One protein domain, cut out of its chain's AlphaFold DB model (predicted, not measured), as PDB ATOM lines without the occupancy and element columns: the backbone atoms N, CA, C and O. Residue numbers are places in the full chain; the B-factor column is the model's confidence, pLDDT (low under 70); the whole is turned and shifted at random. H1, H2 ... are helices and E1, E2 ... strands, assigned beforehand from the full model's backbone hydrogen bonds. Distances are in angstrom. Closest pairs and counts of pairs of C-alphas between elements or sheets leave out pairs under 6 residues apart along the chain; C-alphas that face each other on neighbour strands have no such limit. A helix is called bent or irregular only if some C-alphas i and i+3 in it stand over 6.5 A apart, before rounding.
ATOM      1  N   ILE A   5     -33.939 -23.461  27.954       91.31
ATOM      2  CA  ILE A   5     -32.631 -23.509  28.603       91.31
ATOM      3  C   ILE A   5     -32.147 -24.958  28.579       91.31
ATOM      4  O   ILE A   5     -32.878 -25.841  29.025       91.31
ATOM      5  N   ASP A   6     -30.965 -25.208  28.019       84.06
ATOM      6  CA  ASP A   6     -30.435 -26.561  27.784       84.06
ATOM      7  C   ASP A   6     -29.260 -26.958  28.696       84.06
ATOM      8  O   ASP A   6     -28.746 -28.070  28.591       84.06
ATOM      9  N   ASP A   7     -28.897 -26.097  29.648       93.25
ATOM     10  CA  ASP A   7     -27.873 -26.346  30.665       93.25
ATOM     11  C   ASP A   7     -28.473 -26.372  32.082       93.25
ATOM     12  O   ASP A   7     -29.294 -25.528  32.449       93.25
ATOM     13  N   LEU A   8     -28.055 -27.341  32.906       93.38
ATOM     14  CA  LEU A   8     -28.600 -27.534  34.254       93.38
ATOM     15  C   LEU A   8     -28.305 -26.351  35.188       93.38
ATOM     16  O   LEU A   8     -29.155 -25.992  36.004       93.38
ATOM     17  N   ASN A   9     -27.121 -25.743  35.094       93.56
ATOM     18  CA  ASN A   9     -26.776 -24.587  35.918       93.56
ATOM     19  C   ASN A   9     -27.558 -23.351  35.464       93.56
ATOM     20  O   ASN A   9     -28.037 -22.600  36.313       93.56
ATOM     21  N   ALA A  10     -27.767 -23.186  34.154       94.19
ATOM     22  CA  ALA A  10     -28.626 -22.140  33.596       94.19
ATOM     23  C   ALA A  10     -30.089 -22.277  34.051       94.19
ATOM     24  O   ALA A  10     -30.712 -21.275  34.401       94.19
ATOM     25  N   ILE A  11     -30.627 -23.502  34.114       96.94
ATOM     26  CA  ILE A  11     -31.977 -23.757  34.649       96.94
ATOM     27  C   ILE A  11     -32.053 -23.327  36.115       96.94
ATOM     28  O   ILE A  11     -32.934 -22.552  36.482       96.94
ATOM     29  N   LYS A  12     -31.096 -23.758  36.945       96.75
ATOM     30  CA  LYS A  12     -31.054 -23.373  38.365       96.75
ATOM     31  C   LYS A  12     -30.912 -21.861  38.549       96.75
ATOM     32  O   LYS A  12     -31.514 -21.283  39.449       96.75
ATOM     33  N   ALA A  13     -30.110 -21.205  37.709       97.06
ATOM     34  CA  ALA A  13     -29.943 -19.754  37.749       97.06
ATOM     35  C   ALA A  13     -31.253 -19.031  37.420       97.06
ATOM     36  O   ALA A  13     -31.648 -18.117  38.137       97.06
ATOM     37  N   TYR A  14     -31.973 -19.490  36.396       97.62
ATOM     38  CA  TYR A  14     -33.311 -18.993  36.092       97.62
ATOM     39  C   TYR A  14     -34.289 -19.205  37.262       97.62
ATOM     40  O   TYR A  14     -35.029 -18.292  37.622       97.62
ATOM     41  N   GLU A  15     -34.275 -20.374  37.909       97.62
ATOM     42  CA  GLU A  15     -35.097 -20.632  39.101       97.62
ATOM     43  C   GLU A  15     -34.732 -19.703  40.265       97.62
ATOM     44  O   GLU A  15     -35.621 -19.207  40.959       97.62
ATOM     45  N   SER A  16     -33.444 -19.399  40.428       97.56
ATOM     46  CA  SER A  16     -32.954 -18.441  41.421       97.56
ATOM     47  C   SER A  16     -33.457 -17.027  41.132       97.56
ATOM     48  O   SER A  16     -33.883 -16.339  42.055       97.56
ATOM     49  N   LEU A  17     -33.511 -16.611  39.858       97.56
ATOM     50  CA  LEU A  17     -34.129 -15.337  39.475       97.56
ATOM     51  C   LEU A  17     -35.629 -15.311  39.807       97.56
ATOM     52  O   LEU A  17     -36.122 -14.348  40.393       97.56
ATOM     53  N   ARG A  18     -36.360 -16.394  39.516       97.38
ATOM     54  CA  ARG A  18     -37.792 -16.505  39.850       97.38
ATOM     55  C   ARG A  18     -38.084 -16.505  41.348       97.38
ATOM     56  O   ARG A  18     -39.173 -16.101  41.751       97.38
ATOM     57  N   ALA A  19     -37.155 -17.000  42.158       96.12
ATOM     58  CA  ALA A  19     -37.275 -17.026  43.612       96.12
ATOM     59  C   ALA A  19     -36.704 -15.764  44.288       96.12
ATOM     60  O   ALA A  19     -36.916 -15.576  45.484       96.12
ATOM     61  N   GLY A  20     -35.993 -14.918  43.536       93.75
ATOM     62  CA  GLY A  20     -35.330 -13.713  44.027       93.75
ATOM     63  C   GLY A  20     -36.283 -12.561  44.348       93.75
ATOM     64  O   GLY A  20     -37.492 -12.741  44.534       93.75
ATOM     65  N   GLY A  21     -35.728 -11.350  44.428       95.19
ATOM     66  CA  GLY A  21     -36.483 -10.127  44.691       95.19
ATOM     67  C   GLY A  21     -37.301  -9.643  43.488       95.19
ATOM     68  O   GLY A  21     -37.558 -10.379  42.534       95.19
ATOM     69  N   ALA A  22     -37.794  -8.406  43.560       96.38
ATOM     70  CA  ALA A  22     -38.713  -7.878  42.555       96.38
ATOM     71  C   ALA A  22     -38.063  -7.804  41.169       96.38
ATOM     72  O   ALA A  22     -38.687  -8.230  40.194       96.38
ATOM     73  N   ARG A  23     -36.810  -7.330  41.084       95.94
ATOM     74  CA  ARG A  23     -36.137  -7.174  39.793       95.94
ATOM     75  C   ARG A  23     -35.724  -8.521  39.210       95.94
ATOM     76  O   ARG A  23     -35.891  -8.735  38.012       95.94
ATOM     77  N   SER A  24     -35.254  -9.450  40.044       97.25
ATOM     78  CA  SER A  24     -34.952 -10.818  39.605       97.25
ATOM     79  C   SER A  24     -36.169 -11.497  38.969       97.25
ATOM     80  O   SER A  24     -36.060 -12.080  37.889       97.25
ATOM     81  N   ARG A  25     -37.344 -11.382  39.606       98.00
ATOM     82  CA  ARG A  25     -38.581 -11.996  39.103       98.00
ATOM     83  C   ARG A  25     -39.044 -11.385  37.789       98.00
ATOM     84  O   ARG A  25     -39.354 -12.129  36.867       98.00
ATOM     85  N   GLU A  26     -39.023 -10.058  37.686       97.62
ATOM     86  CA  GLU A  26     -39.366  -9.347  36.451       97.62
ATOM     87  C   GLU A  26     -38.486  -9.804  35.278       97.62
ATOM     88  O   GLU A  26     -38.986 -10.126  34.202       97.62
ATOM     89  N   LEU A  27     -37.175  -9.920  35.499       97.62
ATOM     90  CA  LEU A  27     -36.242 -10.384  34.473       97.62
ATOM     91  C   LEU A  27     -36.457 -11.857  34.102       97.62
ATOM     92  O   LEU A  27     -36.340 -12.218  32.931       97.62
ATOM     93  N   ALA A  28     -36.819 -12.715  35.058       97.44
ATOM     94  CA  ALA A  28     -37.210 -14.087  34.746       97.44
ATOM     95  C   ALA A  28     -38.497 -14.141  33.898       97.44
ATOM     96  O   ALA A  28     -38.583 -14.941  32.961       97.44
ATOM     97  N   ASP A  29     -39.466 -13.265  34.176       97.44
ATOM     98  CA  ASP A  29     -40.700 -13.146  33.399       97.44
ATOM     99  C   ASP A  29     -40.428 -12.629  31.978       97.44
ATOM    100  O   ASP A  29     -41.027 -13.131  31.027       97.44
ATOM    101  N   VAL A  30     -39.470 -11.710  31.793       95.94
ATOM    102  CA  VAL A  30     -38.990 -11.268  30.468       95.94
ATOM    103  C   VAL A  30     -38.465 -12.455  29.654       95.94
ATOM    104  O   VAL A  30     -38.844 -12.621  28.488       95.94
ATOM    105  N   LEU A  31     -37.628 -13.309  30.254       96.31
ATOM    106  CA  LEU A  31     -37.097 -14.502  29.583       96.31
ATOM    107  C   LEU A  31     -38.220 -15.452  29.143       96.31
ATOM    108  O   LEU A  31     -38.188 -15.982  28.026       96.31
ATOM    109  N   ASP A  32     -39.229 -15.642  29.993       95.56
ATOM    110  CA  ASP A  32     -40.384 -16.487  29.694       95.56
ATOM    111  C   ASP A  32     -41.294 -15.883  28.622       95.56
ATOM    112  O   ASP A  32     -41.683 -16.579  27.677       95.56
ATOM    113  N   TYR A  33     -41.612 -14.596  28.736       94.56
ATOM    114  CA  TYR A  33     -42.480 -13.874  27.810       94.56
ATOM    115  C   TYR A  33     -41.915 -13.892  26.386       94.56
ATOM    116  O   TYR A  33     -42.629 -14.194  25.425       94.56
ATOM    117  N   HIS A  34     -40.607 -13.662  26.244       90.31
ATOM    118  CA  HIS A  34     -39.932 -13.667  24.945       90.31
ATOM    119  C   HIS A  34     -39.532 -15.061  24.446       90.31
ATOM    120  O   HIS A  34     -39.008 -15.180  23.330       90.31
ATOM    121  N   LYS A  35     -39.816 -16.118  25.224       92.62
ATOM    122  CA  LYS A  35     -39.416 -17.505  24.929       92.62
ATOM    123  C   LYS A  35     -37.916 -17.594  24.637       92.62
ATOM    124  O   LYS A  35     -37.499 -18.247  23.673       92.62
ATOM    125  N   THR A  36     -37.128 -16.880  25.438       92.38
ATOM    126  CA  THR A  36     -35.689 -16.710  25.240       92.38
ATOM    127  C   THR A  36     -34.982 -18.056  25.294       92.38
ATOM    128  O   THR A  36     -35.298 -18.911  26.123       92.38
ATOM    129  N   ARG A  37     -34.031 -18.257  24.384       94.06
ATOM    130  CA  ARG A  37     -33.121 -19.402  24.404       94.06
ATOM    131  C   ARG A  37     -31.887 -19.027  25.200       94.06
ATOM    132  O   ARG A  37     -31.319 -17.976  24.935       94.06
ATOM    133  N   VAL A  38     -31.468 -19.865  26.134       94.06
ATOM    134  CA  VAL A  38     -30.230 -19.653  26.888       94.06
ATOM    135  C   VAL A  38     -29.314 -20.831  26.611       94.06
ATOM    136  O   VAL A  38     -29.681 -21.961  26.918       94.06
ATOM    137  N   TYR A  39     -28.152 -20.547  26.028       89.94
ATOM    138  CA  TYR A  39     -27.112 -21.524  25.724       89.94
ATOM    139  C   TYR A  39     -25.879 -21.264  26.576       89.94
ATOM    140  O   TYR A  39     -25.458 -20.120  26.731       89.94
ATOM    141  N   VAL A  40     -25.241 -22.326  27.057       89.81
ATOM    142  CA  VAL A  40     -23.958 -22.232  27.763       89.81
ATOM    143  C   VAL A  40     -22.836 -22.710  26.846       89.81
ATOM    144  O   VAL A  40     -22.912 -23.795  26.270       89.81
ATOM    145  N   THR A  41     -21.789 -21.901  26.666       82.19
ATOM    146  CA  THR A  41     -20.690 -22.228  25.747       82.19
ATOM    147  C   THR A  41     -19.340 -21.690  26.224       82.19
ATOM    148  O   THR A  41     -19.244 -20.519  26.586       82.19
ATOM    149  N   PRO A  42     -18.252 -22.489  26.172       77.44
ATOM    150  CA  PRO A  42     -16.910 -22.048  26.575       77.44
ATOM    151  C   PRO A  42     -16.279 -21.034  25.609       77.44
ATOM    152  O   PRO A  42     -15.131 -20.641  25.782       77.44
ATOM    153  N   ARG A  43     -16.987 -20.661  24.539       71.56
ATOM    154  CA  ARG A  43     -16.465 -19.820  23.455       71.56
ATOM    155  C   ARG A  43     -16.713 -18.334  23.650       71.56
ATOM    156  O   ARG A  43     -16.242 -17.542  22.838       71.56
ATOM    157  N   ILE A  44     -17.446 -17.972  24.693       66.38
ATOM    158  CA  ILE A  44     -17.622 -16.589  25.108       66.38
ATOM    159  C   ILE A  44     -17.076 -16.409  26.523       66.38
ATOM    160  O   ILE A  44     -16.980 -17.365  27.295       66.38
ATOM    161  N   LEU A  45     -16.724 -15.172  26.848       71.62
ATOM    162  CA  LEU A  45     -16.395 -14.743  28.200       71.62
ATOM    163  C   LEU A  45     -17.522 -13.819  28.660       71.62
ATOM    164  O   LEU A  45     -17.896 -12.919  27.914       71.62
ATOM    165  N   GLY A  46     -18.064 -14.050  29.855       83.00
ATOM    166  CA  GLY A  46     -19.240 -13.328  30.342       83.00
ATOM    167  C   GLY A  46     -20.543 -13.818  29.704       83.00
ATOM    168  O   GLY A  46     -20.757 -15.027  29.573       83.00
ATOM    169  N   GLY A  47     -21.423 -12.879  29.365       84.44
ATOM    170  CA  GLY A  47     -22.701 -13.113  28.702       84.44
ATOM    171  C   GLY A  47     -22.772 -12.370  27.367       84.44
ATOM    172  O   GLY A  47     -21.951 -11.500  27.080       84.44
ATOM    173  N   LEU A  48     -23.693 -12.798  26.506       83.19
ATOM    174  CA  LEU A  48     -23.986 -12.137  25.239       83.19
ATOM    175  C   LEU A  48     -25.447 -12.355  24.852       83.19
ATOM    176  O   LEU A  48     -25.880 -13.497  24.672       83.19
ATOM    177  N   THR A  49     -26.160 -11.270  24.573       83.44
ATOM    178  CA  THR A  49     -27.546 -11.315  24.104       83.44
ATOM    179  C   THR A  49     -27.669 -10.972  22.624       83.44
ATOM    180  O   THR A  49     -27.234  -9.928  22.154       83.44
ATOM    181  N   LEU A  50     -28.349 -11.838  21.871       76.94
ATOM    182  CA  LEU A  50     -28.733 -11.622  20.479       76.94
ATOM    183  C   LEU A  50     -30.259 -11.537  20.362       76.94
ATOM    184  O   LEU A  50     -30.962 -12.528  20.128       76.94
ATOM    185  N   ASN A  51     -30.780 -10.318  20.500       72.25
ATOM    186  CA  ASN A  51     -32.217 -10.040  20.526       72.25
ATOM    187  C   ASN A  51     -32.973 -10.426  19.251       72.25
ATOM    188  O   ASN A  51     -34.129 -10.842  19.326       72.25
ATOM    189  N   PHE A  52     -32.342 -10.339  18.077       69.94
ATOM    190  CA  PHE A  52     -32.987 -10.677  16.801       69.94
ATOM    191  C   PHE A  52     -33.358 -12.170  16.684       69.94
ATOM    192  O   PHE A  52     -34.224 -12.525  15.888       69.94
ATOM    193  N   ILE A  53     -32.744 -13.040  17.498       74.31
ATOM    194  CA  ILE A  53     -33.083 -14.470  17.624       74.31
ATOM    195  C   ILE A  53     -33.525 -14.855  19.046       74.31
ATOM    196  O   ILE A  53     -33.599 -16.047  19.349       74.31
ATOM    197  N   ASN A  54     -33.813 -13.879  19.917       82.31
ATOM    198  CA  ASN A  54     -34.171 -14.080  21.328       82.31
ATOM    199  C   ASN A  54     -33.248 -15.096  22.023       82.31
ATOM    200  O   ASN A  54     -33.722 -16.086  22.584       82.31
ATOM    201  N   THR A  55     -31.934 -14.925  21.891       85.06
ATOM    202  CA  THR A  55     -30.961 -15.898  22.395       85.06
ATOM    203  C   THR A  55     -29.923 -15.224  23.278       85.06
ATOM    204  O   THR A  55     -29.329 -14.237  22.865       85.06
ATOM    205  N   ILE A  56     -29.688 -15.791  24.456       90.38
ATOM    206  CA  ILE A  56     -28.593 -15.467  25.364       90.38
ATOM    207  C   ILE A  56     -27.559 -16.585  25.270       90.38
ATOM    208  O   ILE A  56     -27.900 -17.771  25.284       90.38
ATOM    209  N   PHE A  57     -26.292 -16.205  25.208       87.31
ATOM    210  CA  PHE A  57     -25.161 -17.090  25.420       87.31
ATOM    211  C   PHE A  57     -24.521 -16.735  26.758       87.31
ATOM    212  O   PHE A  57     -24.283 -15.565  27.037       87.31
ATOM    213  N   MET A  58     -24.216 -17.744  27.565       90.81
ATOM    214  CA  MET A  58     -23.517 -17.610  28.841       90.81
ATOM    215  C   MET A  58     -22.196 -18.382  28.798       90.81
ATOM    216  O   MET A  58     -22.120 -19.477  28.232       90.81
ATOM    217  N   MET A  59     -21.154 -17.843  29.428       88.69
ATOM    218  CA  MET A  59     -19.945 -18.612  29.723       88.69
ATOM    219  C   MET A  59     -20.270 -19.766  30.689       88.69
ATOM    220  O   MET A  59     -21.175 -19.630  31.515       88.69
ATOM    221  N   PRO A  60     -19.552 -20.899  30.640       91.12
ATOM    222  CA  PRO A  60     -19.778 -21.998  31.565       91.12
ATOM    223  C   PRO A  60     -19.408 -21.599  32.991       91.12
ATOM    224  O   PRO A  60     -18.370 -20.979  33.233       91.12
ATOM    225  N   LEU A  61     -20.243 -22.013  33.942       93.81
ATOM    226  CA  LEU A  61     -19.881 -22.001  35.350       93.81
ATOM    227  C   LEU A  61     -18.829 -23.087  35.604       93.81
ATOM    228  O   LEU A  61     -18.955 -24.214  35.117       93.81
ATOM    229  N   ARG A  62     -17.787 -22.761  36.371       91.06
ATOM    230  CA  ARG A  62     -16.781 -23.745  36.774       91.06
ATOM    231  C   ARG A  62     -17.408 -24.847  37.630       91.06
ATOM    232  O   ARG A  62     -18.303 -24.585  38.428       91.06
ATOM    233  N   ALA A  63     -16.897 -26.069  37.505       89.56
ATOM    234  CA  ALA A  63     -17.392 -27.212  38.275       89.56
ATOM    235  C   ALA A  63     -17.187 -27.054  39.794       89.56
ATOM    236  O   ALA A  63     -17.958 -27.601  40.576       89.56
ATOM    237  N   ASP A  64     -16.163 -26.304  40.197       92.31
ATOM    238  CA  ASP A  64     -15.802 -26.009  41.583       92.31
ATOM    239  C   ASP A  64     -16.234 -24.603  42.030       92.31
ATOM    240  O   ASP A  64     -15.712 -24.088  43.018       92.31
ATOM    241  N   ALA A  65     -17.164 -23.975  41.302       93.75
ATOM    242  CA  ALA A  65     -17.651 -22.645  41.637       93.75
ATOM    243  C   ALA A  65     -18.252 -22.614  43.049       93.75
ATOM    244  O   ALA A  65     -19.127 -23.407  43.404       93.75
ATOM    245  N   SER A  66     -17.791 -21.655  43.844       96.12
ATOM    246  CA  SER A  66     -18.368 -21.314  45.140       96.12
ATOM    247  C   SER A  66     -19.806 -20.794  45.006       96.12
ATOM    248  O   SER A  66     -20.237 -20.367  43.935       96.12
ATOM    249  N   ASP A  67     -20.545 -20.749  46.120       95.62
ATOM    250  CA  ASP A  67     -21.880 -20.128  46.165       95.62
ATOM    251  C   ASP A  67     -21.852 -18.662  45.695       95.62
ATOM    252  O   ASP A  67     -22.739 -18.211  44.972       95.62
ATOM    253  N   CYS A  68     -20.790 -17.928  46.046       94.25
ATOM    254  CA  CYS A  68     -20.599 -16.552  45.599       94.25
ATOM    255  C   CYS A  68     -20.433 -16.471  44.073       94.25
ATOM    256  O   CYS A  68     -21.127 -15.689  43.424       94.25
ATOM    257  N   GLU A  69     -19.574 -17.309  43.481       93.94
ATOM    258  CA  GLU A  69     -19.376 -17.361  42.023       93.94
ATOM    259  C   GLU A  69     -20.650 -17.796  41.290       93.94
ATOM    260  O   GLU A  69     -20.984 -17.241  40.244       93.94
ATOM    261  N   TYR A  70     -21.406 -18.739  41.859       96.50
ATOM    262  CA  TYR A  70     -22.709 -19.123  41.329       96.50
ATOM    263  C   TYR A  70     -23.677 -17.936  41.310       96.50
ATOM    264  O   TYR A  70     -24.250 -17.632  40.268       96.50
ATOM    265  N   LYS A  71     -23.822 -17.207  42.421       96.38
ATOM    266  CA  LYS A  71     -24.701 -16.029  42.494       96.38
ATOM    267  C   LYS A  71     -24.252 -14.898  41.567       96.38
ATOM    268  O   LYS A  71     -25.100 -14.241  40.968       96.38
ATOM    269  N   GLN A  72     -22.945 -14.696  41.384       94.44
ATOM    270  CA  GLN A  72     -22.419 -13.762  40.380       94.44
ATOM    271  C   GLN A  72     -22.842 -14.172  38.967       94.44
ATOM    272  O   GLN A  72     -23.213 -13.323  38.156       94.44
ATOM    273  N   TRP A  73     -22.839 -15.473  38.687       95.50
ATOM    274  CA  TRP A  73     -23.288 -16.032  37.418       95.50
ATOM    275  C   TRP A  73     -24.811 -15.904  37.220       95.50
ATOM    276  O   TRP A  73     -25.260 -15.601  36.116       95.50
ATOM    277  N   VAL A  74     -25.614 -16.026  38.286       97.62
ATOM    278  CA  VAL A  74     -27.055 -15.695  38.257       97.62
ATOM    279  C   VAL A  74     -27.272 -14.206  37.956       97.62
ATOM    280  O   VAL A  74     -28.090 -13.862  37.104       97.62
ATOM    281  N   ALA A  75     -26.515 -13.314  38.601       96.38
ATOM    282  CA  ALA A  75     -26.592 -11.880  38.336       96.38
ATOM    283  C   ALA A  75     -26.156 -11.530  36.898       96.38
ATOM    284  O   ALA A  75     -26.718 -10.624  36.285       96.38
ATOM    285  N   LEU A  76     -25.204 -12.271  36.322       94.75
ATOM    286  CA  LEU A  76     -24.849 -12.159  34.907       94.75
ATOM    287  C   LEU A  76     -26.010 -12.585  33.991       94.75
ATOM    288  O   LEU A  76     -26.295 -11.898  33.020       94.75
ATOM    289  N   LEU A  77     -26.751 -13.651  34.309       96.69
ATOM    290  CA  LEU A  77     -27.955 -13.993  33.541       96.69
ATOM    291  C   LEU A  77     -29.007 -12.869  33.600       96.69
ATOM    292  O   LEU A  77     -29.679 -12.602  32.606       96.69
ATOM    293  N   ALA A  78     -29.135 -12.184  34.741       97.19
ATOM    294  CA  ALA A  78     -30.004 -11.014  34.869       97.19
ATOM    295  C   ALA A  78     -29.545  -9.822  34.010       97.19
ATOM    296  O   ALA A  78     -30.387  -9.131  33.436       97.19
ATOM    297  N   HIS A  79     -28.232  -9.602  33.883       95.19
ATOM    298  CA  HIS A  79     -27.663  -8.620  32.956       95.19
ATOM    299  C   HIS A  79     -28.170  -8.870  31.528       95.19
ATOM    300  O   HIS A  79     -28.804  -8.010  30.918       95.19
ATOM    301  N   GLU A  80     -27.990 -10.097  31.041       94.19
ATOM    302  CA  GLU A  80     -28.413 -10.508  29.700       94.19
ATOM    303  C   GLU A  80     -29.937 -10.464  29.521       94.19
ATOM    304  O   GLU A  80     -30.454 -10.013  28.499       94.19
ATOM    305  N   ALA A  81     -30.698 -10.847  30.548       95.31
ATOM    306  CA  ALA A  81     -32.151 -10.707  30.540       95.31
ATOM    307  C   ALA A  81     -32.596  -9.238  30.399       95.31
ATOM    308  O   ALA A  81     -33.606  -8.966  29.749       95.31
ATOM    309  N   CYS A  82     -31.838  -8.279  30.943       94.88
ATOM    310  CA  CYS A  82     -32.120  -6.858  30.751       94.88
ATOM    311  C   CYS A  82     -31.896  -6.430  29.295       94.88
ATOM    312  O   CYS A  82     -32.704  -5.682  28.749       94.88
ATOM    313  N   HIS A  83     -30.882  -6.958  28.605       89.25
ATOM    314  CA  HIS A  83     -30.758  -6.739  27.161       89.25
ATOM    315  C   HIS A  83     -31.961  -7.309  26.399       89.25
ATOM    316  O   HIS A  83     -32.465  -6.664  25.473       89.25
ATOM    317  N   VAL A  84     -32.488  -8.466  26.821       89.62
ATOM    318  CA  VAL A  84     -33.726  -9.027  26.255       89.62
ATOM    319  C   VAL A  84     -34.923  -8.104  26.459       89.62
ATOM    320  O   VAL A  84     -35.696  -7.912  25.525       89.62
ATOM    321  N   GLU A  85     -35.072  -7.506  27.636       91.56
ATOM    322  CA  GLU A  85     -36.122  -6.521  27.929       91.56
ATOM    323  C   GLU A  85     -36.008  -5.279  27.030       91.56
ATOM    324  O   GLU A  85     -37.010  -4.768  26.529       91.56
ATOM    325  N   GLN A  86     -34.784  -4.808  26.781       85.12
ATOM    326  CA  GLN A  86     -34.525  -3.593  26.006       85.12
ATOM    327  C   GLN A  86     -34.738  -3.768  24.490       85.12
ATOM    328  O   GLN A  86     -34.994  -2.787  23.797       85.12
ATOM    329  N   ARG A  87     -34.667  -5.000  23.959       82.31
ATOM    330  CA  ARG A  87     -34.972  -5.376  22.556       82.31
ATOM    331  C   ARG A  87     -34.109  -4.761  21.445       82.31
ATOM    332  O   ARG A  87     -34.426  -4.960  20.269       82.31
ATOM    333  N   PHE A  88     -33.016  -4.070  21.749       69.81
ATOM    334  CA  PHE A  88     -32.139  -3.523  20.706       69.81
ATOM    335  C   PHE A  88     -31.252  -4.596  20.077       69.81
ATOM    336  O   PHE A  88     -30.939  -5.617  20.682       69.81
ATOM    337  N   TRP A  89     -30.847  -4.364  18.830       59.00
ATOM    338  CA  TRP A  89     -29.983  -5.289  18.090       59.00
ATOM    339  C   TRP A  89     -28.502  -5.140  18.441       59.00
ATOM    340  O   TRP A  89     -27.752  -6.095  18.272       59.00
ATOM    341  N   VAL A  90     -28.093  -3.947  18.876       61.25
ATOM    342  CA  VAL A  90     -26.733  -3.629  19.320       61.25
ATOM    343  C   VAL A  90     -26.853  -2.694  20.513       61.25
ATOM    344  O   VAL A  90     -27.588  -1.707  20.433       61.25
ATOM    345  N   ASP A  91     -26.113  -2.973  21.576       67.56
ATOM    346  CA  ASP A  91     -26.203  -2.217  22.817       67.56
ATOM    347  C   ASP A  91     -25.480  -0.872  22.744       67.56
ATOM    348  O   ASP A  91     -24.369  -0.753  22.231       67.56
ATOM    349  N   SER A  92     -26.141   0.166  23.248       72.31
ATOM    350  CA  SER A  92     -25.563   1.480  23.523       72.31
ATOM    351  C   SER A  92     -24.996   1.541  24.944       72.31
ATOM    352  O   SER A  92     -25.328   0.737  25.811       72.31
ATOM    353  N   VAL A  93     -24.179   2.557  25.236       73.31
ATOM    354  CA  VAL A  93     -23.689   2.817  26.610       73.31
ATOM    355  C   VAL A  93     -24.843   2.947  27.605       73.31
ATOM    356  O   VAL A  93     -24.736   2.511  28.748       73.31
ATOM    357  N   GLU A  94     -25.945   3.557  27.174       74.81
ATOM    358  CA  GLU A  94     -27.139   3.719  27.994       74.81
ATOM    359  C   GLU A  94     -27.722   2.360  28.404       74.81
ATOM    360  O   GLU A  94     -28.056   2.133  29.567       74.81
ATOM    361  N   GLN A  95     -27.803   1.447  27.444       79.50
ATOM    362  CA  GLN A  95     -28.327   0.101  27.622       79.50
ATOM    363  C   GLN A  95     -27.445  -0.771  28.506       79.50
ATOM    364  O   GLN A  95     -27.951  -1.383  29.444       79.50
ATOM    365  N   GLU A  96     -26.135  -0.754  28.266       83.69
ATOM    366  CA  GLU A  96     -25.144  -1.420  29.117       83.69
ATOM    367  C   GLU A  96     -25.212  -0.896  30.555       83.69
ATOM    368  O   GLU A  96     -25.213  -1.667  31.510       83.69
ATOM    369  N   THR A  97     -25.364   0.422  30.736       82.62
ATOM    370  CA  THR A  97     -25.527   1.019  32.073       82.62
ATOM    371  C   THR A  97     -26.756   0.452  32.781       82.62
ATOM    372  O   THR A  97     -26.679   0.082  33.953       82.62
ATOM    373  N   ARG A  98     -27.889   0.335  32.078       87.06
ATOM    374  CA  ARG A  98     -29.113  -0.274  32.621       87.06
ATOM    375  C   ARG A  98     -28.921  -1.762  32.938       87.06
ATOM    376  O   ARG A  98     -29.367  -2.201  33.995       87.06
ATOM    377  N   ALA A  99     -28.231  -2.514  32.081       90.75
ATOM    378  CA  ALA A  99     -27.967  -3.937  32.288       90.75
ATOM    379  C   ALA A  99     -27.040  -4.186  33.491       90.75
ATOM    380  O   ALA A  99     -27.369  -4.988  34.365       90.75
ATOM    381  N   TYR A 100     -25.950  -3.423  33.634       89.81
ATOM    382  CA  TYR A 100     -25.083  -3.482  34.818       89.81
ATOM    383  C   TYR A 100     -25.779  -3.008  36.097       89.81
ATOM    384  O   TYR A 100     -25.525  -3.552  37.173       89.81
ATOM    385  N   THR A 101     -26.687  -2.036  35.999       89.94
ATOM    386  CA  THR A 101     -27.522  -1.622  37.139       89.94
ATOM    387  C   THR A 101     -28.455  -2.754  37.565       89.94
ATOM    388  O   THR A 101     -28.545  -3.064  38.753       89.94
ATOM    389  N   ALA A 102     -29.105  -3.424  36.609       92.88
ATOM    390  CA  ALA A 102     -29.946  -4.588  36.878       92.88
ATOM    391  C   ALA A 102     -29.140  -5.736  37.505       92.88
ATOM    392  O   ALA A 102     -29.578  -6.328  38.488       92.88
ATOM    393  N   GLN A 103     -27.934  -5.993  36.998       93.94
ATOM    394  CA  GLN A 103     -27.010  -6.971  37.558       93.94
ATOM    395  C   GLN A 103     -26.634  -6.643  39.011       93.94
ATOM    396  O   GLN A 103     -26.667  -7.529  39.861       93.94
ATOM    397  N   ALA A 104     -26.318  -5.380  39.317       91.44
ATOM    398  CA  ALA A 104     -26.018  -4.929  40.677       91.44
ATOM    399  C   ALA A 104     -27.211  -5.103  41.631       91.44
ATOM    400  O   ALA A 104     -27.034  -5.619  42.732       91.44
ATOM    401  N   LEU A 105     -28.418  -4.734  41.191       92.88
ATOM    402  CA  LEU A 105     -29.653  -4.909  41.963       92.88
ATOM    403  C   LEU A 105     -29.933  -6.383  42.268       92.88
ATOM    404  O   LEU A 105     -30.223  -6.734  43.407       92.88
ATOM    405  N   VAL A 106     -29.814  -7.256  41.267       95.81
ATOM    406  CA  VAL A 106     -30.003  -8.700  41.458       95.81
ATOM    407  C   VAL A 106     -28.913  -9.287  42.355       95.81
ATOM    408  O   VAL A 106     -29.211 -10.132  43.195       95.81
ATOM    409  N   GLY A 107     -27.668  -8.817  42.248       94.19
ATOM    410  CA  GLY A 107     -26.599  -9.184  43.181       94.19
ATOM    411  C   GLY A 107     -26.982  -8.909  44.639       94.19
ATOM    412  O   GLY A 107     -26.874  -9.807  45.477       94.19
ATOM    413  N   ASP A 108     -27.523  -7.719  44.917       93.88
ATOM    414  CA  ASP A 108     -28.022  -7.354  46.248       93.88
ATOM    415  C   ASP A 108     -29.182  -8.258  46.700       93.88
ATOM    416  O   ASP A 108     -29.179  -8.735  47.835       93.88
ATOM    417  N   GLU A 109     -30.142  -8.551  45.814       95.88
ATOM    418  CA  GLU A 109     -31.262  -9.466  46.101       95.88
ATOM    419  C   GLU A 109     -30.789 -10.896  46.427       95.88
ATOM    420  O   GLU A 109     -31.432 -11.596  47.210       95.88
ATOM    421  N   LEU A 110     -29.657 -11.327  45.862       93.81
ATOM    422  CA  LEU A 110     -29.029 -12.630  46.113       93.81
ATOM    423  C   LEU A 110     -28.050 -12.619  47.304       93.81
ATOM    424  O   LEU A 110     -27.490 -13.665  47.656       93.81
ATOM    425  N   GLY A 111     -27.839 -11.459  47.933       93.94
ATOM    426  CA  GLY A 111     -26.956 -11.293  49.085       93.94
ATOM    427  C   GLY A 111     -25.463 -11.291  48.744       93.94
ATOM    428  O   GLY A 111     -24.661 -11.731  49.568       93.94
ATOM    429  N   ILE A 112     -25.078 -10.828  47.549       92.88
ATOM    430  CA  ILE A 112     -23.675 -10.661  47.142       92.88
ATOM    431  C   ILE A 112     -23.362  -9.212  46.757       92.88
ATOM    432  O   ILE A 112     -24.150  -8.543  46.097       92.88
ATOM    433  N   ASP A 113     -22.168  -8.736  47.113       88.19
ATOM    434  CA  ASP A 113     -21.653  -7.456  46.618       88.19
ATOM    435  C   ASP A 113     -20.850  -7.682  45.328       88.19
ATOM    436  O   ASP A 113     -19.785  -8.301  45.338       88.19
ATOM    437  N   LEU A 114     -21.346  -7.150  44.207       85.12
ATOM    438  CA  LEU A 114     -20.652  -7.186  42.911       85.12
ATOM    439  C   LEU A 114     -19.508  -6.164  42.796       85.12
ATOM    440  O   LEU A 114     -18.908  -5.998  41.730       85.12
ATOM    441  N   GLY A 115     -19.185  -5.463  43.883       84.75
ATOM    442  CA  GLY A 115     -17.975  -4.674  44.032       84.75
ATOM    443  C   GLY A 115     -17.881  -3.547  43.008       84.75
ATOM    444  O   GLY A 115     -18.620  -2.564  43.072       84.75
ATOM    445  N   HIS A 116     -16.921  -3.652  42.082       78.81
ATOM    446  CA  HIS A 116     -16.683  -2.602  41.089       78.81
ATOM    447  C   HIS A 116     -17.900  -2.363  40.187       78.81
ATOM    448  O   HIS A 116     -18.207  -1.204  39.936       78.81
ATOM    449  N   ILE A 117     -18.628  -3.411  39.781       77.88
ATOM    450  CA  ILE A 117     -19.830  -3.268  38.940       77.88
ATOM    451  C   ILE A 117     -20.866  -2.392  39.652       77.88
ATOM    452  O   ILE A 117     -21.321  -1.387  39.108       77.88
ATOM    453  N   LYS A 118     -21.175  -2.709  40.913       79.50
ATOM    454  CA  LYS A 118     -22.124  -1.928  41.711       79.50
ATOM    455  C   LYS A 118     -21.674  -0.474  41.853       79.50
ATOM    456  O   LYS A 118     -22.419   0.436  41.512       79.50
ATOM    457  N   ARG A 119     -20.427  -0.244  42.277       83.06
ATOM    458  CA  ARG A 119     -19.880   1.114  42.465       83.06
ATOM    459  C   ARG A 119     -19.814   1.935  41.177       83.06
ATOM    460  O   ARG A 119     -19.870   3.158  41.237       83.06
ATOM    461  N   ALA A 120     -19.631   1.279  40.036       78.12
ATOM    462  CA  ALA A 120     -19.462   1.950  38.761       78.12
ATOM    463  C   ALA A 120     -20.790   2.367  38.121       78.12
ATOM    464  O   ALA A 120     -20.821   3.422  37.492       78.12
ATOM    465  N   PHE A 121     -21.861   1.579  38.281       80.25
ATOM    466  CA  PHE A 121     -23.096   1.765  37.507       80.25
ATOM    467  C   PHE A 121     -24.339   2.097  38.337       80.25
ATOM    468  O   PHE A 121     -25.218   2.777  37.822       80.25
ATOM    469  N   PHE A 122     -24.417   1.681  39.606       74.81
ATOM    470  CA  PHE A 122     -25.663   1.736  40.387       74.81
ATOM    471  C   PHE A 122     -26.230   3.154  40.566       74.81
ATOM    472  O   PHE A 122     -27.439   3.352  40.479       74.81
ATOM    473  N   ASP A 123     -25.358   4.145  40.763       79.62
ATOM    474  CA  ASP A 123     -25.756   5.544  40.961       79.62
ATOM    475  C   ASP A 123     -25.824   6.349  39.651       79.62
ATOM    476  O   ASP A 123     -26.021   7.569  39.676       79.62
ATOM    477  N   LEU A 124     -25.613   5.709  38.496       79.06
ATOM    478  CA  LEU A 124     -25.630   6.399  37.210       79.06
ATOM    479  C   LEU A 124     -27.059   6.533  36.696       79.06
ATOM    480  O   LEU A 124     -27.788   5.551  36.572       79.06
ATOM    481  N   ASN A 125     -27.452   7.751  36.318       78.56
ATOM    482  CA  ASN A 125     -28.682   7.945  35.569       78.56
ATOM    483  C   ASN A 125     -28.378   7.851  34.062       78.56
ATOM    484  O   ASN A 125     -27.771   8.774  33.510       78.56
ATOM    485  N   PRO A 126     -28.838   6.796  33.364       68.12
ATOM    486  CA  PRO A 126     -28.540   6.594  31.946       68.12
ATOM    487  C   PRO A 126     -29.068   7.725  31.039       68.12
ATOM    488  O   PRO A 126     -28.538   7.934  29.953       68.12
ATOM    489  N   ALA A 127     -30.043   8.521  31.495       71.75
ATOM    490  CA  ALA A 127     -30.561   9.673  30.755       71.75
ATOM    491  C   ALA A 127     -29.700  10.950  30.895       71.75
ATOM    492  O   ALA A 127     -29.977  11.956  30.237       71.75
ATOM    493  N   ARG A 128     -28.670  10.961  31.757       77.62
ATOM    494  CA  ARG A 128     -27.804  12.130  31.983       77.62
ATOM    495  C   ARG A 128     -26.496  12.008  31.207       77.62
ATOM    496  O   ARG A 128     -25.720  11.079  31.405       77.62
ATOM    497  N   ALA A 129     -26.182  13.020  30.397       72.81
ATOM    498  CA  ALA A 129     -24.972  13.041  29.570       72.81
ATOM    499  C   ALA A 129     -23.665  12.858  30.372       72.81
ATOM    500  O   ALA A 129     -22.751  12.175  29.916       72.81
ATOM    501  N   GLN A 130     -23.577  13.433  31.575       79.81
ATOM    502  CA  GLN A 130     -22.390  13.323  32.429       79.81
ATOM    503  C   GLN A 130     -22.209  11.911  33.010       79.81
ATOM    504  O   GLN A 130     -21.082  11.422  33.101       79.81
ATOM    505  N   ASP A 131     -23.309  11.229  33.331       77.44
ATOM    506  CA  ASP A 131     -23.286   9.851  33.822       77.44
ATOM    507  C   ASP A 131     -22.950   8.873  32.692       77.44
ATOM    508  O   ASP A 131     -22.197   7.929  32.911       77.44
ATOM    509  N   LEU A 132     -23.368   9.161  31.453       70.12
ATOM    510  CA  LEU A 132     -22.926   8.405  30.278       70.12
ATOM    511  C   LEU A 132     -21.407   8.484  30.075       70.12
ATOM    512  O   LEU A 132     -20.793   7.483  29.723       70.12
ATOM    513  N   VAL A 133     -20.759   9.629  30.320       72.88
ATOM    514  CA  VAL A 133     -19.285   9.726  30.241       72.88
ATOM    515  C   VAL A 133     -18.613   8.847  31.300       72.88
ATOM    516  O   VAL A 133     -17.641   8.153  30.994       72.88
ATOM    517  N   ARG A 134     -19.147   8.823  32.526       78.19
ATOM    518  CA  ARG A 134     -18.648   7.962  33.611       78.19
ATOM    519  C   ARG A 134     -18.866   6.478  33.303       78.19
ATOM    520  O   ARG A 134     -17.934   5.695  33.470       78.19
ATOM    521  N   ALA A 135     -20.035   6.119  32.773       77.81
ATOM    522  CA  ALA A 135     -20.346   4.767  32.317       77.81
ATOM    523  C   ALA A 135     -19.367   4.300  31.235       77.81
ATOM    524  O   ALA A 135     -18.837   3.200  31.325       77.81
ATOM    525  N   ARG A 136     -19.058   5.148  30.242       72.38
ATOM    526  CA  ARG A 136     -18.070   4.824  29.196       72.38
ATOM    527  C   ARG A 136     -16.710   4.473  29.783       72.38
ATOM    528  O   ARG A 136     -16.123   3.473  29.387       72.38
ATOM    529  N   ALA A 137     -16.222   5.284  30.719       75.75
ATOM    530  CA  ALA A 137     -14.944   5.028  31.373       75.75
ATOM    531  C   ALA A 137     -14.960   3.696  32.144       75.75
ATOM    532  O   ALA A 137     -14.025   2.910  32.018       75.75
ATOM    533  N   ALA A 138     -16.045   3.413  32.873       78.50
ATOM    534  CA  ALA A 138     -16.214   2.159  33.600       78.50
ATOM    535  C   ALA A 138     -16.291   0.927  32.678       78.50
ATOM    536  O   ALA A 138     -15.663  -0.096  32.952       78.50
ATOM    537  N   LEU A 139     -17.007   1.026  31.554       74.56
ATOM    538  CA  LEU A 139     -17.073  -0.043  30.554       74.56
ATOM    539  C   LEU A 139     -15.678  -0.337  29.993       74.56
ATOM    540  O   LEU A 139     -15.250  -1.486  29.988       74.56
ATOM    541  N   ILE A 140     -14.905   0.688  29.622       71.44
ATOM    542  CA  ILE A 140     -13.522   0.493  29.154       71.44
ATOM    543  C   ILE A 140     -12.691  -0.283  30.187       71.44
ATOM    544  O   ILE A 140     -11.933  -1.174  29.809       71.44
ATOM    545  N   THR A 141     -12.846   0.012  31.482       72.25
ATOM    546  CA  THR A 141     -12.095  -0.686  32.537       72.25
ATOM    547  C   THR A 141     -12.536  -2.131  32.756       72.25
ATOM    548  O   THR A 141     -11.679  -2.973  33.006       72.25
ATOM    549  N   LEU A 142     -13.832  -2.442  32.627       71.06
ATOM    550  CA  LEU A 142     -14.351  -3.808  32.791       71.06
ATOM    551  C   LEU A 142     -13.841  -4.774  31.717       71.06
ATOM    552  O   LEU A 142     -13.684  -5.967  31.967       71.06
ATOM    553  N   PHE A 143     -13.572  -4.249  30.528       64.50
ATOM    554  CA  PHE A 143     -13.223  -5.036  29.353       64.50
ATOM    555  C   PHE A 143     -11.744  -4.922  28.953       64.50
ATOM    556  O   PHE A 143     -11.305  -5.543  27.979       64.50
ATOM    557  N   ALA A 144     -10.952  -4.154  29.705       54.66
ATOM    558  CA  ALA A 144      -9.517  -4.039  29.497       54.66
ATOM    559  C   ALA A 144      -8.824  -5.390  29.763       54.66
ATOM    560  O   ALA A 144      -8.900  -5.937  30.858       54.66
ATOM    561  N   GLY A 145      -8.114  -5.921  28.761       46.00
ATOM    562  CA  GLY A 145      -7.231  -7.083  28.929       46.00
ATOM    563  C   GLY A 145      -7.624  -8.356  28.175       46.00
ATOM    564  O   GLY A 145      -6.827  -9.289  28.149       46.00
ATOM    565  N   THR A 146      -8.783  -8.411  27.504       46.03
ATOM    566  CA  THR A 146      -9.127  -9.534  26.604       46.03
ATOM    567  C   THR A 146      -9.602  -9.028  25.236       46.03
ATOM    568  O   THR A 146     -10.456  -8.150  25.193       46.03
ATOM    569  N   PRO A 147      -9.099  -9.547  24.095       41.75
ATOM    570  CA  PRO A 147      -9.454  -9.022  22.768       41.75
ATOM    571  C   PRO A 147     -10.959  -9.031  22.469       41.75
ATOM    572  O   PRO A 147     -11.478  -8.068  21.915       41.75
ATOM    573  N   ALA A 148     -11.671 -10.087  22.879       45.84
ATOM    574  CA  ALA A 148     -13.124 -10.179  22.725       45.84
ATOM    575  C   ALA A 148     -13.869  -9.201  23.648       45.84
ATOM    576  O   ALA A 148     -14.834  -8.579  23.217       45.84
ATOM    577  N   GLY A 149     -13.384  -9.016  24.882       50.06
ATOM    578  CA  GLY A 149     -13.907  -8.005  25.797       50.06
ATOM    579  C   GLY A 149     -13.705  -6.596  25.254       50.06
ATOM    580  O   GLY A 149     -14.645  -5.816  25.244       50.06
ATOM    581  N   ILE A 150     -12.524  -6.283  24.712       49.66
ATOM    582  CA  ILE A 150     -12.227  -4.982  24.094       49.66
ATOM    583  C   ILE A 150     -13.186  -4.707  22.932       49.66
ATOM    584  O   ILE A 150     -13.716  -3.604  22.837       49.66
ATOM    585  N   VAL A 151     -13.454  -5.706  22.084       50.16
ATOM    586  CA  VAL A 151     -14.445  -5.598  21.003       50.16
ATOM    587  C   VAL A 151     -15.842  -5.328  21.569       50.16
ATOM    588  O   VAL A 151     -16.487  -4.368  21.146       50.16
ATOM    589  N   TYR A 152     -16.266  -6.092  22.579       54.09
ATOM    590  CA  TYR A 152     -17.563  -5.932  23.241       54.09
ATOM    591  C   TYR A 152     -17.724  -4.555  23.893       54.09
ATOM    592  O   TYR A 152     -18.711  -3.882  23.639       54.09
ATOM    593  N   ALA A 153     -16.719  -4.071  24.630       55.44
ATOM    594  CA  ALA A 153     -16.682  -2.706  25.161       55.44
ATOM    595  C   ALA A 153     -16.774  -1.659  24.057       55.44
ATOM    596  O   ALA A 153     -17.379  -0.610  24.241       55.44
ATOM    597  N   SER A 154     -16.126  -1.906  22.924       55.00
ATOM    598  CA  SER A 154     -16.001  -0.906  21.876       55.00
ATOM    599  C   SER A 154     -17.303  -0.696  21.095       55.00
ATOM    600  O   SER A 154     -17.603   0.432  20.702       55.00
ATOM    601  N   LEU A 155     -18.124  -1.740  20.947       57.31
ATOM    602  CA  LEU A 155     -19.383  -1.693  20.200       57.31
ATOM    603  C   LEU A 155     -20.376  -0.643  20.755       57.31
ATOM    604  O   LEU A 155     -20.785   0.229  19.979       57.31
ATOM    605  N   PRO A 156     -20.685  -0.605  22.068       56.06
ATOM    606  CA  PRO A 156     -21.471   0.466  22.679       56.06
ATOM    607  C   PRO A 156     -20.824   1.849  22.583       56.06
ATOM    608  O   PRO A 156     -21.521   2.855  22.421       56.06
ATOM    609  N   LEU A 157     -19.490   1.927  22.668       54.81
ATOM    610  CA  LEU A 157     -18.736   3.189  22.670       54.81
ATOM    611  C   LEU A 157     -18.708   3.874  21.297       54.81
ATOM    612  O   LEU A 157     -18.635   5.103  21.235       54.81
ATOM    613  N   PHE A 158     -18.795   3.107  20.207       53.62
ATOM    614  CA  PHE A 158     -18.774   3.627  18.838       53.62
ATOM    615  C   PHE A 158     -20.153   4.041  18.300       53.62
ATOM    616  O   PHE A 158     -20.225   4.675  17.245       53.62
ATOM    617  N   GLN A 159     -21.250   3.795  19.023       54.44
ATOM    618  CA  GLN A 159     -22.600   4.122  18.549       54.44
ATOM    619  C   GLN A 159     -22.905   5.607  18.235       54.44
ATOM    620  O   GLN A 159     -23.696   5.833  17.315       54.44
ATOM    621  N   PRO A 160     -22.281   6.646  18.839       45.50
ATOM    622  CA  PRO A 160     -22.525   8.017  18.381       45.50
ATOM    623  C   PRO A 160     -21.920   8.321  16.994       45.50
ATOM    624  O   PRO A 160     -22.139   9.410  16.473       45.50
ATOM    625  N   THR A 161     -21.185   7.389  16.362       46.22
ATOM    626  CA  THR A 161     -20.571   7.598  15.032       46.22
ATOM    627  C   THR A 161     -21.460   7.206  13.837       46.22
ATOM    628  O   THR A 161     -21.045   7.346  12.683       46.22
ATOM    629  N   GLY A 162     -22.708   6.783  14.079       43.84
ATOM    630  CA  GLY A 162     -23.692   6.487  13.032       43.84
ATOM    631  C   GLY A 162     -23.344   5.270  12.159       43.84
ATOM    632  O   GLY A 162     -22.539   4.421  12.535       43.84
ATOM    633  N   VAL A 163     -23.953   5.190  10.965       44.03
ATOM    634  CA  VAL A 163     -23.935   4.050  10.004       44.03
ATOM    635  C   VAL A 163     -22.535   3.466   9.720       44.03
ATOM    636  O   VAL A 163     -22.410   2.313   9.310       44.03
ATOM    637  N   ARG A 164     -21.460   4.218   9.982       41.41
ATOM    638  CA  ARG A 164     -20.069   3.783   9.790       41.41
ATOM    639  C   ARG A 164     -19.615   2.680  10.762       41.41
ATOM    640  O   ARG A 164     -18.720   1.924  10.398       41.41
ATOM    641  N   ALA A 165     -20.247   2.531  11.929       46.56
ATOM    642  CA  ALA A 165     -19.943   1.460  12.890       46.56
ATOM    643  C   ALA A 165     -20.724   0.152  12.637       46.56
ATOM    644  O   ALA A 165     -20.406  -0.887  13.213       46.56
ATOM    645  N   LEU A 166     -21.716   0.173  11.736       48.41
ATOM    646  CA  LEU A 166     -22.613  -0.959  11.483       48.41
ATOM    647  C   LEU A 166     -21.891  -2.150  10.829       48.41
ATOM    648  O   LEU A 166     -22.122  -3.301  11.176       48.41
ATOM    649  N   LEU A 167     -20.993  -1.876   9.878       51.62
ATOM    650  CA  LEU A 167     -20.253  -2.899   9.129       51.62
ATOM    651  C   LEU A 167     -19.238  -3.676   9.994       51.62
ATOM    652  O   LEU A 167     -19.230  -4.906   9.907       51.62
ATOM    653  N   PRO A 168     -18.409  -3.017  10.829       48.34
ATOM    654  CA  PRO A 168     -17.567  -3.700  11.813       48.34
ATOM    655  C   PRO A 168     -18.388  -4.523  12.809       48.34
ATOM    656  O   PRO A 168     -18.131  -5.717  12.951       48.34
ATOM    657  N   ALA A 169     -19.449  -3.939  13.379       49.50
ATOM    658  CA  ALA A 169     -20.333  -4.620  14.323       49.50
ATOM    659  C   ALA A 169     -20.988  -5.873  13.729       49.50
ATOM    660  O   ALA A 169     -21.044  -6.912  14.381       49.50
ATOM    661  N   LEU A 170     -21.430  -5.814  12.469       57.09
ATOM    662  CA  LEU A 170     -21.983  -6.969  11.758       57.09
ATOM    663  C   LEU A 170     -20.920  -8.033  11.464       57.09
ATOM    664  O   LEU A 170     -21.197  -9.220  11.620       57.09
ATOM    665  N   ARG A 171     -19.703  -7.639  11.063       55.06
ATOM    666  CA  ARG A 171     -18.589  -8.579  10.845       55.06
ATOM    667  C   ARG A 171     -18.194  -9.303  12.125       55.06
ATOM    668  O   ARG A 171     -17.954 -10.507  12.091       55.06
ATOM    669  N   GLU A 172     -18.148  -8.585  13.234       51.94
ATOM    670  CA  GLU A 172     -17.755  -9.127  14.531       51.94
ATOM    671  C   GLU A 172     -18.880  -9.952  15.157       51.94
ATOM    672  O   GLU A 172     -18.629 -11.073  15.590       51.94
ATOM    673  N   SER A 173     -20.136  -9.501  15.062       54.19
ATOM    674  CA  SER A 173     -21.311 -10.314  15.405       54.19
ATOM    675  C   SER A 173     -21.333 -11.609  14.597       54.19
ATOM    676  O   SER A 173     -21.605 -12.673  15.140       54.19
ATOM    677  N   PHE A 174     -20.981 -11.562  13.307       60.22
ATOM    678  CA  PHE A 174     -20.867 -12.757  12.471       60.22
ATOM    679  C   PHE A 174     -19.702 -13.662  12.891       60.22
ATOM    680  O   PHE A 174     -19.834 -14.886  12.855       60.22
ATOM    681  N   ALA A 175     -18.571 -13.096  13.319       55.19
ATOM    682  CA  ALA A 175     -17.446 -13.862  13.848       55.19
ATOM    683  C   ALA A 175     -17.817 -14.570  15.160       55.19
ATOM    684  O   ALA A 175     -17.531 -15.758  15.306       55.19
ATOM    685  N   VAL A 176     -18.523 -13.882  16.060       50.19
ATOM    686  CA  VAL A 176     -19.035 -14.449  17.313       50.19
ATOM    687  C   VAL A 176     -20.128 -15.479  17.048       50.19
ATOM    688  O   VAL A 176     -20.084 -16.552  17.631       50.19
ATOM    689  N   LEU A 177     -21.048 -15.240  16.110       57.09
ATOM    690  CA  LEU A 177     -22.050 -16.219  15.673       57.09
ATOM    691  C   LEU A 177     -21.390 -17.471  15.089       57.09
ATOM    692  O   LEU A 177     -21.725 -18.592  15.464       57.09
ATOM    693  N   ARG A 178     -20.405 -17.309  14.202       61.81
ATOM    694  CA  ARG A 178     -19.638 -18.429  13.648       61.81
ATOM    695  C   ARG A 178     -18.902 -19.178  14.755       61.81
ATOM    696  O   ARG A 178     -18.911 -20.408  14.758       61.81
ATOM    697  N   ALA A 179     -18.308 -18.460  15.702       52.34
ATOM    698  CA  ALA A 179     -17.672 -19.049  16.868       52.34
ATOM    699  C   ALA A 179     -18.691 -19.714  17.801       52.34
ATOM    700  O   ALA A 179     -18.386 -20.769  18.316       52.34
ATOM    701  N   GLY A 180     -19.906 -19.211  17.985       47.59
ATOM    702  CA  GLY A 180     -20.932 -19.822  18.835       47.59
ATOM    703  C   GLY A 180     -21.558 -21.073  18.211       47.59
ATOM    704  O   GLY A 180     -21.770 -22.065  18.901       47.59
ATOM    705  N   PHE A 181     -21.778 -21.063  16.892       57.12
ATOM    706  CA  PHE A 181     -22.515 -22.108  16.165       57.12
ATOM    707  C   PHE A 181     -21.650 -23.159  15.463       57.12
ATOM    708  O   PHE A 181     -22.177 -24.161  14.975       57.12
ATOM    709  N   SER A 182     -20.327 -22.989  15.393       50.00
ATOM    710  CA  SER A 182     -19.468 -24.041  14.830       50.00
ATOM    711  C   SER A 182     -19.523 -25.284  15.727       50.00
ATOM    712  O   SER A 182     -19.214 -25.212  16.910       50.00
TER     713      SER A 182
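What this domain is: This is residues 5 to 182 of the 186 residues of an uncharacterized protein of Chloroflexi bacterium (UniProt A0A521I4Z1). A small, three-stranded sheet has the long helix H3 packed along one face, and H4 folds back on H3 as a helical hairpin, with H3 near the middle of the body. H1 and H2 pack at one side of this core, H5, H6 and the arm H7a gather at the other, and the last arm, H7b, turns back in a V with H7a until it grazes the sheet. The printed part has 178 residues, with seven named helices and three named strands in the order H1 H2 E1 E2 E3 H3 H4 H5 H6 H7; the sheet runs E1 E3 E2 and is mixed. The class is mostly helix, with helices holding 117 and strands 12 of the 129 residues in named elements. The whole is compact, with a radius of gyration of the C-alphas of 15.4 A, and rounded, spanning 42 by 40 by 32 A.

Where its parts are: The strands are E1, residues 37 to 40, E3, residues 55 to 58, and E2, residues 47 to 50. H3 holds residues 67 to 86 and is 29.0 A long, from C-alpha 67 at (-21.880, -20.128, 46.165) to C-alpha 86 at (-34.525, -3.593, 26.006). H4, residues 93 to 109, is 24.3 A long. H1 holds residues 8 to 19, beginning with C-alpha 8 at (-28.600, -27.534, 34.254), and H2 holds residues 22 to 33. H5 is short, residues 116 to 121, and H6, residues 129 to 143, is 21.6 A long. H7, residues 147 to 181, was assigned as one helix by its hydrogen bonds but is bent: C-alphas 160 and 163 are 9.4 A apart. Its arms are H7a, residues 147 to 160, 21.9 A long, and H7b, residues 163 to 181, 26.9 A long and ending with C-alpha 181 at (-22.515, -22.108, 16.165). Both arms are irregular, with C-alphas 157 and 160 at 7.5 A and C-alphas 164 and 167 at 6.7 A.

How they stand to each other: E1 and E3 are parallel neighbours, with N 56 and O 37 at 2.8 A, within hydrogen-bond range. E2 and E3 form an antiparallel hairpin, with N 48 and O 57 at 2.9 A. H1 and H3 are on one face of the sheet, making two layers, one of strands and one of helices. H3 has a height over the sheet of 8.5 A and lies over E2 and, only just, with 3 C-alphas, over E3; it runs along the strands, at 19 degrees to E2 on the local plane. H3 and H4 form a helical hairpin and touch at a steep tilt of 40 degrees, the closest C-alphas being those of His 79 and Ala 99, 4.7 A apart. H1, with residues 13 to 17 alone, touches H3 about perpendicular at 75 degrees, closest at the C-alphas of Ala 13 and Val 74, 5.0 A. H2 touches H3, closest at the C-alphas of Leu 27 and Ala 81, 5.7 A. H4 is the hub, touching five helices; among them is H5, where the C-alphas of Ala 104 and Lys 118 come closest at 5.0 A. H6 and H7a form a helical hairpin at a shallow tilt of 16 degrees, closest at the C-alphas of Phe 143 and Gly 149, 4.7 A. H7b only grazes the sheet, with residues 173 to 180, and is apart from H3 and H4. Every O i to N i+4 pair is within hydrogen-bond range in H1 to H6, against 6 of 10 in H7a and 13 of 15 in H7b.

The domain as a whole: The two C-alphas farthest apart, those of Asp 64 and Val 163, are 44.3 A from each other. The printed part, residues 5 to 182, has no cut, and no link between named elements is long. The mean pLDDT of the printed part is 78.9; 47 residues are under 70, among them residues 143 to 182.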